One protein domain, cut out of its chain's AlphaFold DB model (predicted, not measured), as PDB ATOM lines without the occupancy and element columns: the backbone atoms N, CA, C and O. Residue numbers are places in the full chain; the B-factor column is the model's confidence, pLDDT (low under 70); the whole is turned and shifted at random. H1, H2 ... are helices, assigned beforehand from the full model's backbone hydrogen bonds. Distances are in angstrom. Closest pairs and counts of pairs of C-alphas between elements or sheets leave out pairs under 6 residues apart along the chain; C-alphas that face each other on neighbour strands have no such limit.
ATOM      1  N   ASP A  13      32.856  47.937  11.453       97.06
ATOM      2  CA  ASP A  13      32.440  46.535  11.345       97.06
ATOM      3  C   ASP A  13      32.022  46.158   9.916       97.06
ATOM      4  O   ASP A  13      32.333  45.067   9.435       97.06
ATOM      5  N   LYS A  14      31.359  47.075   9.205       95.75
ATOM      6  CA  LYS A  14      30.966  46.884   7.805       95.75
ATOM      7  C   LYS A  14      32.132  47.005   6.843       95.75
ATOM      8  O   LYS A  14      32.167  46.263   5.861       95.75
ATOM      9  N   LEU A  15      33.090  47.882   7.128       95.31
ATOM     10  CA  LEU A  15      34.306  47.967   6.331       95.31
ATOM     11  C   LEU A  15      35.149  46.691   6.464       95.31
ATOM     12  O   LEU A  15      35.595  46.147   5.453       95.31
ATOM     13  N   GLU A  16      35.319  46.171   7.678       97.12
ATOM     14  CA  GLU A  16      36.062  44.928   7.900       97.12
ATOM     15  C   GLU A  16      35.343  43.709   7.315       97.12
ATOM     16  O   GLU A  16      35.971  42.851   6.694       97.12
ATOM     17  N   GLU A  17      34.013  43.651   7.413       97.25
ATOM     18  CA  GLU A  17      33.225  42.621   6.737       97.25
ATOM     19  C   GLU A  17      33.389  42.678   5.210       97.25
ATOM     20  O   GLU A  17      33.560  41.635   4.572       97.25
ATOM     21  N   LEU A  18      33.386  43.875   4.617       95.88
ATOM     22  CA  LEU A  18      33.605  44.050   3.183       95.88
ATOM     23  C   LEU A  18      35.003  43.572   2.772       95.88
ATOM     24  O   LEU A  18      35.114  42.783   1.835       95.88
ATOM     25  N   LYS A  19      36.049  43.983   3.499       96.56
ATOM     26  CA  LYS A  19      37.437  43.549   3.258       96.56
ATOM     27  C   LYS A  19      37.580  42.035   3.380       96.56
ATOM     28  O   LYS A  19      38.209  41.413   2.531       96.56
ATOM     29  N   ARG A  20      36.946  41.417   4.383       96.88
ATOM     30  CA  ARG A  20      36.933  39.955   4.552       96.88
ATOM     31  C   ARG A  20      36.265  39.248   3.373       96.88
ATOM     32  O   ARG A  20      36.751  38.211   2.937       96.88
ATOM     33  N   ARG A  21      35.154  39.786   2.858       95.56
ATOM     34  CA  ARG A  21      34.411  39.195   1.730       95.56
ATOM     35  C   ARG A  21      35.141  39.321   0.396       95.56
ATOM     36  O   ARG A  21      34.962  38.460  -0.459       95.56
ATOM     37  N   THR A  22      35.906  40.390   0.199       94.12
ATOM     38  CA  THR A  22      36.624  40.642  -1.058       94.12
ATOM     39  C   THR A  22      38.074  40.166  -1.030       94.12
ATOM     40  O   THR A  22      38.647  39.946  -2.093       94.12
ATOM     41  N   GLY A  23      38.680  40.017   0.153       95.94
ATOM     42  CA  GLY A  23      40.115  39.761   0.314       95.94
ATOM     43  C   GLY A  23      40.993  40.954  -0.083       95.94
ATOM     44  O   GLY A  23      42.180  40.780  -0.342       95.94
ATOM     45  N   MET A  24      40.416  42.158  -0.175       94.81
ATOM     46  CA  MET A  24      41.068  43.356  -0.714       94.81
ATOM     47  C   MET A  24      41.333  44.413   0.366       94.81
ATOM     48  O   MET A  24      40.720  44.414   1.437       94.81
ATOM     49  N   ASN A  25      42.232  45.359   0.069       96.19
ATOM     50  CA  ASN A  25      42.409  46.552   0.899       96.19
ATOM     51  C   ASN A  25      41.167  47.467   0.828       96.19
ATOM     52  O   ASN A  25      40.318  47.321  -0.049       96.19
ATOM     53  N   THR A  26      41.076  48.442   1.736       94.56
ATOM     54  CA  THR A  26      39.924  49.351   1.857       94.56
ATOM     55  C   THR A  26      39.527  50.018   0.540       94.56
ATOM     56  O   THR A  26      38.346  50.037   0.202       94.56
ATOM     57  N   LYS A  27      40.491  50.556  -0.213       94.00
ATOM     58  CA  LYS A  27      40.215  51.302  -1.446       94.00
ATOM     59  C   LYS A  27      39.608  50.388  -2.508       94.00
ATOM     60  O   LYS A  27      38.564  50.714  -3.070       94.00
ATOM     61  N   ASP A  28      40.245  49.250  -2.750       96.25
ATOM     62  CA  ASP A  28      39.841  48.327  -3.811       96.25
ATOM     63  C   ASP A  28      38.530  47.614  -3.454       96.25
ATOM     64  O   ASP A  28      37.654  47.444  -4.301       96.25
ATOM     65  N   ALA A  29      38.337  47.289  -2.172       96.00
ATOM     66  CA  ALA A  29      37.093  46.718  -1.674       96.00
ATOM     67  C   ALA A  29      35.906  47.685  -1.845       96.00
ATOM     68  O   ALA A  29      34.830  47.268  -2.277       96.00
ATOM     69  N   LEU A  30      36.101  48.976  -1.548       94.06
ATOM     70  CA  LEU A  30      35.077  50.005  -1.751       94.06
ATOM     71  C   LEU A  30      34.788  50.240  -3.233       94.06
ATOM     72  O   LEU A  30      33.619  50.315  -3.607       94.06
ATOM     73  N   LEU A  31      35.820  50.302  -4.082       93.75
ATOM     74  CA  LEU A  31      35.637  50.399  -5.531       93.75
ATOM     75  C   LEU A  31      34.790  49.231  -6.042       93.75
ATOM     76  O   LEU A  31      33.782  49.454  -6.708       93.75
ATOM     77  N   LYS A  32      35.124  47.998  -5.643       92.44
ATOM     78  CA  LYS A  32      34.378  46.803  -6.044       92.44
ATOM     79  C   LYS A  32      32.926  46.826  -5.569       92.44
ATOM     80  O   LYS A  32      32.037  46.392  -6.297       92.44
ATOM     81  N   ALA A  33      32.675  47.330  -4.362       91.69
ATOM     82  CA  ALA A  33      31.323  47.489  -3.837       91.69
ATOM     83  C   ALA A  33      30.509  48.512  -4.645       91.69
ATOM     84  O   ALA A  33      29.351  48.250  -4.958       91.69
ATOM     85  N   VAL A  34      31.115  49.642  -5.021       90.62
ATOM     86  CA  VAL A  34      30.478  50.666  -5.864       90.62
ATOM     87  C   VAL A  34      30.213  50.129  -7.268       90.62
ATOM     88  O   VAL A  34      29.101  50.259  -7.767       90.62
ATOM     89  N   GLU A  35      31.187  49.462  -7.888       90.31
ATOM     90  CA  GLU A  35      31.006  48.789  -9.179       90.31
ATOM     91  C   GLU A  35      29.879  47.757  -9.117       90.31
ATOM     92  O   GLU A  35      29.039  47.696 -10.013       90.31
ATOM     93  N   HIS A  36      29.827  46.957  -8.049       89.31
ATOM     94  CA  HIS A  36      28.759  45.985  -7.850       89.31
ATOM     95  C   HIS A  36      27.402  46.671  -7.689       89.31
ATOM     96  O   HIS A  36      26.446  46.252  -8.325       89.31
ATOM     97  N   TYR A  37      27.315  47.745  -6.905       85.56
ATOM     98  CA  TYR A  37      26.083  48.511  -6.734       85.56
ATOM     99  C   TYR A  37      25.587  49.121  -8.053       85.56
ATOM    100  O   TYR A  37      24.406  49.027  -8.359       85.56
ATOM    101  N   LEU A  38      26.487  49.704  -8.853       83.62
ATOM    102  CA  LEU A  38      26.139  50.328 -10.135       83.62
ATOM    103  C   LEU A  38      25.832  49.304 -11.237       83.62
ATOM    104  O   LEU A  38      25.042  49.588 -12.133       83.62
ATOM    105  N   SER A  39      26.461  48.127 -11.193       80.88
ATOM    106  CA  SER A  39      26.210  47.043 -12.155       80.88
ATOM    107  C   SER A  39      25.018  46.174 -11.771       80.88
ATOM    108  O   SER A  39      24.395  45.581 -12.653       80.88
ATOM    109  N   CYS A  40      24.667  46.124 -10.483       71.50
ATOM    110  CA  CYS A  40      23.432  45.531 -10.011       71.50
ATOM    111  C   CYS A  40      22.283  46.370 -10.565       71.50
ATOM    112  O   CYS A  40      21.854  47.363  -9.982       71.50
ATOM    113  N   HIS A  41      21.783  45.961 -11.729       58.72
ATOM    114  CA  HIS A  41      20.443  46.334 -12.125       58.72
ATOM    115  C   HIS A  41      19.570  45.893 -10.957       58.72
ATOM    116  O   HIS A  41      19.574  44.713 -10.598       58.72
ATOM    117  N   LEU A  42      18.893  46.847 -10.315       55.62
ATOM    118  CA  LEU A  42      17.728  46.568  -9.487       55.62
ATOM    119  C   LEU A  42      16.714  45.911 -10.416       55.62
ATOM    120  O   LEU A  42      15.812  46.554 -10.949       55.62
ATOM    121  N   ASP A  43      16.935  44.636 -10.696       57.97
ATOM    122  CA  ASP A  43      16.037  43.846 -11.483       57.97
ATOM    123  C   ASP A  43      14.860  43.599 -10.555       57.97
ATOM    124  O   ASP A  43      14.873  42.727  -9.682       57.97
ATOM    125  N   MET A  44      13.866  44.475 -10.670       58.53
ATOM    126  CA  MET A  44      12.630  44.397  -9.909       58.53
ATOM    127  C   MET A  44      11.972  43.022 -10.094       58.53
ATOM    128  O   MET A  44      11.251  42.574  -9.203       58.53
ATOM    129  N   SER A  45      12.283  42.315 -11.191       60.44
ATOM    130  CA  SER A  45      11.892  40.920 -11.379       60.44
ATOM    131  C   SER A  45      12.602  39.979 -10.399       60.44
ATOM    132  O   SER A  45      11.943  39.134  -9.806       60.44
ATOM    133  N   HIS A  46      13.892  40.169 -10.112       64.44
ATOM    134  CA  HIS A  46      14.656  39.352  -9.165       64.44
ATOM    135  C   HIS A  46      14.203  39.561  -7.708       64.44
ATOM    136  O   HIS A  46      14.137  38.612  -6.926       64.44
ATOM    137  N   ILE A  47      13.819  40.791  -7.345       68.12
ATOM    138  CA  ILE A  47      13.167  41.079  -6.053       68.12
ATOM    139  C   ILE A  47      11.785  40.413  -5.992       68.12
ATOM    140  O   ILE A  47      11.428  39.819  -4.972       68.12
ATOM    141  N   GLY A  48      11.022  40.475  -7.089       68.38
ATOM    142  CA  GLY A  48       9.738  39.786  -7.223       68.38
ATOM    143  C   GLY A  48       9.864  38.270  -7.057       68.38
ATOM    144  O   GLY A  48       9.125  37.683  -6.270       68.38
ATOM    145  N   ILE A  49      10.846  37.653  -7.717       78.00
ATOM    146  CA  ILE A  49      11.132  36.215  -7.646       78.00
ATOM    147  C   ILE A  49      11.468  35.807  -6.211       78.00
ATOM    148  O   ILE A  49      10.797  34.931  -5.673       78.00
ATOM    149  N   LYS A  50      12.399  36.496  -5.535       79.12
ATOM    150  CA  LYS A  50      12.750  36.174  -4.137       79.12
ATOM    151  C   LYS A  50      11.564  36.277  -3.179       79.12
ATOM    152  O   LYS A  50      11.452  35.504  -2.230       79.12
ATOM    153  N   ARG A  51      10.660  37.233  -3.414       78.00
ATOM    154  CA  ARG A  51       9.445  37.391  -2.605       78.00
ATOM    155  C   ARG A  51       8.447  36.253  -2.842       78.00
ATOM    156  O   ARG A  51       7.812  35.797  -1.890       78.00
ATOM    157  N   ILE A  52       8.325  35.786  -4.085       85.00
ATOM    158  CA  ILE A  52       7.506  34.619  -4.440       85.00
ATOM    159  C   ILE A  52       8.103  33.347  -3.828       85.00
ATOM    160  O   ILE A  52       7.376  32.606  -3.178       85.00
ATOM    161  N   GLU A  53       9.415  33.132  -3.950       90.06
ATOM    162  CA  GLU A  53      10.121  31.989  -3.349       90.06
ATOM    163  C   GLU A  53       9.906  31.919  -1.834       90.06
ATOM    164  O   GLU A  53       9.557  30.866  -1.303       90.06
ATOM    165  N   HIS A  54      10.032  33.052  -1.136       90.69
ATOM    166  CA  HIS A  54       9.743  33.122   0.294       90.69
ATOM    167  C   HIS A  54       8.291  32.733   0.608       90.69
ATOM    168  O   HIS A  54       8.047  31.930   1.503       90.69
ATOM    169  N   SER A  55       7.334  33.256  -0.163       89.81
ATOM    170  CA  SER A  55       5.909  32.954   0.031       89.81
ATOM    171  C   SER A  55       5.599  31.470  -0.205       89.81
ATOM    172  O   SER A  55       4.817  30.881   0.535       89.81
ATOM    173  N   LEU A  56       6.232  30.846  -1.204       94.12
ATOM    174  CA  LEU A  56       6.081  29.417  -1.492       94.12
ATOM    175  C   LEU A  56       6.637  28.538  -0.366       94.12
ATOM    176  O   LEU A  56       6.008  27.538  -0.026       94.12
ATOM    177  N   ASN A  57       7.770  28.917   0.228       94.81
ATOM    178  CA  ASN A  57       8.343  28.189   1.363       94.81
ATOM    179  C   ASN A  57       7.418  28.233   2.584       94.81
ATOM    180  O   ASN A  57       7.120  27.183   3.143       94.81
ATOM    181  N   VAL A  58       6.872  29.407   2.917       94.38
ATOM    182  CA  VAL A  58       5.894  29.546   4.011       94.38
ATOM    183  C   VAL A  58       4.652  28.686   3.757       94.38
ATOM    184  O   VAL A  58       4.180  27.990   4.650       94.38
ATOM    185  N   ILE A  59       4.121  28.680   2.529       94.38
ATOM    186  CA  ILE A  59       2.968  27.834   2.175       94.38
ATOM    187  C   ILE A  59       3.303  26.346   2.329       94.38
ATOM    188  O   ILE A  59       2.450  25.564   2.749       94.38
ATOM    189  N   LYS A  60       4.525  25.940   1.974       94.69
ATOM    190  CA  LYS A  60       4.977  24.555   2.104       94.69
ATOM    191  C   LYS A  60       5.040  24.127   3.572       94.69
ATOM    192  O   LYS A  60       4.493  23.078   3.893       94.69
ATOM    193  N   GLU A  61       5.620  24.958   4.431       94.62
ATOM    194  CA  GLU A  61       5.691  24.733   5.882       94.62
ATOM    195  C   GLU A  61       4.286  24.593   6.486       94.62
ATOM    196  O   GLU A  61       3.979  23.589   7.123       94.62
ATOM    197  N   LEU A  62       3.375  25.520   6.171       93.50
ATOM    198  CA  LEU A  62       1.986  25.463   6.644       93.50
ATOM    199  C   LEU A  62       1.239  24.216   6.151       93.50
ATOM    200  O   LEU A  62       0.396  23.662   6.853       93.50
ATOM    201  N   LYS A  63       1.516  23.764   4.924       92.19
ATOM    202  CA  LYS A  63       0.911  22.543   4.384       92.19
ATOM    203  C   LYS A  63       1.414  21.302   5.117       92.19
ATOM    204  O   LYS A  63       0.616  20.403   5.369       92.19
ATOM    205  N   GLU A  64       2.704  21.245   5.430       92.75
ATOM    206  CA  GLU A  64       3.298  20.161   6.218       92.75
ATOM    207  C   GLU A  64       2.675  20.114   7.624       92.75
ATOM    208  O   GLU A  64       2.271  19.041   8.059       92.75
ATOM    209  N   GLU A  65       2.461  21.265   8.269       88.81
ATOM    210  CA  GLU A  65       1.763  21.364   9.565       88.81
ATOM    211  C   GLU A  65       0.287  20.929   9.519       88.81
ATOM    212  O   GLU A  65      -0.236  20.414  10.501       88.81
ATOM    213  N   LEU A  66      -0.407  21.139   8.395       85.69
ATOM    214  CA  LEU A  66      -1.823  20.783   8.229       85.69
ATOM    215  C   LEU A  66      -2.058  19.321   7.820       85.69
ATOM    216  O   LEU A  66      -3.196  18.854   7.875       85.69
ATOM    217  N   THR A  67      -1.029  18.630   7.321       80.62
ATOM    218  CA  THR A  67      -1.146  17.262   6.780       80.62
ATOM    219  C   THR A  67      -0.348  16.207   7.546       80.62
ATOM    220  O   THR A  67      -0.478  15.025   7.219       80.62
ATOM    221  N   GLY A  68       0.436  16.614   8.550       64.75
ATOM    222  CA  GLY A  68       1.018  15.745   9.580       64.75
ATOM    223  C   GLY A  68       0.130  15.642  10.813       64.75
ATOM    224  O   GLY A  68       0.169  14.566  11.449       64.75
TER     225      GLY A  68
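Overview. This is residues 13 to 68 of the 68 residues of an uncharacterized protein of Archaeoglobales archaeon (UniProt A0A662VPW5). One long straight helix, H3, sticks out as an arm, and at the far end of the model H1 and H2 meet as a small corner, with H1 about perpendicular to H2. H2 and H3 slope away from the short link between them like the two legs of a wide, open V, with no contact between the legs, and H1 lies by the far end of the shorter leg, H2. The printed part has 56 residues with three named helices, in the order H1, H2, H3 along the chain, and no named strand, and its class is all helix. The whole is extended, with a radius of gyration of the C-alphas of 18.4 A and spans of 54 by 24 by 14 A, and the arm H3 makes much of the length.

Arrangement. The longest helix is H3, residues 44 to 67, and it touches no helix. It is apart from H2, residues 26 to 39, though the two follow each other in the chain. It is also apart from H1, residues 13 to 22. H1 and H2 touch, with 6 pairs of C-alphas within 8 A. Their closest C-alphas are those of Lys 19 and Ala 29, 5.9 A apart. H2 touches H1 with residues 26 to 30 alone. The lines of H1 and H2 stand at 78 degrees, about perpendicular, and their centres are 11.7 A apart. In H1, H2 and H3 every O i to N i+4 pair is within hydrogen-bond range.

Along the chain. H3 has 24 residues, Met 44 to Thr 67, and measures 34.7 A from first to last C-alpha. It begins at C-alpha 44, at (12.630, 44.397, -9.909), and ends at C-alpha 67, at (-1.146, 17.262, 6.780). H2 has 14 residues, Thr 26 to Ser 39, and measures 19.7 A. H1 has 10 residues, Asp 13 to Thr 22, and measures 14.4 A, with C-alpha 13 at (32.440, 46.535, 11.345).

Size, cuts and confidence. The two C-alphas farthest apart are those of Lys 27 and Thr 67, at 54.2 A. The first and last printed C-alphas, of Asp 13 and Gly 68, are 44.0 A apart, and Gly 68 is the chain's last residue. Residues 34 to 68 stand free, of which 34 to 39 belong to H2 and 44 to 67 to H3. The printed part has no cut. The link from H1 to H2, with 3 residues, and the link from H2 to H3, with 4 residues, are both tight. The mean pLDDT of the printed part is 86.4. It is under 70 in 9 residues, namely residues 41 to 48 and residue 68.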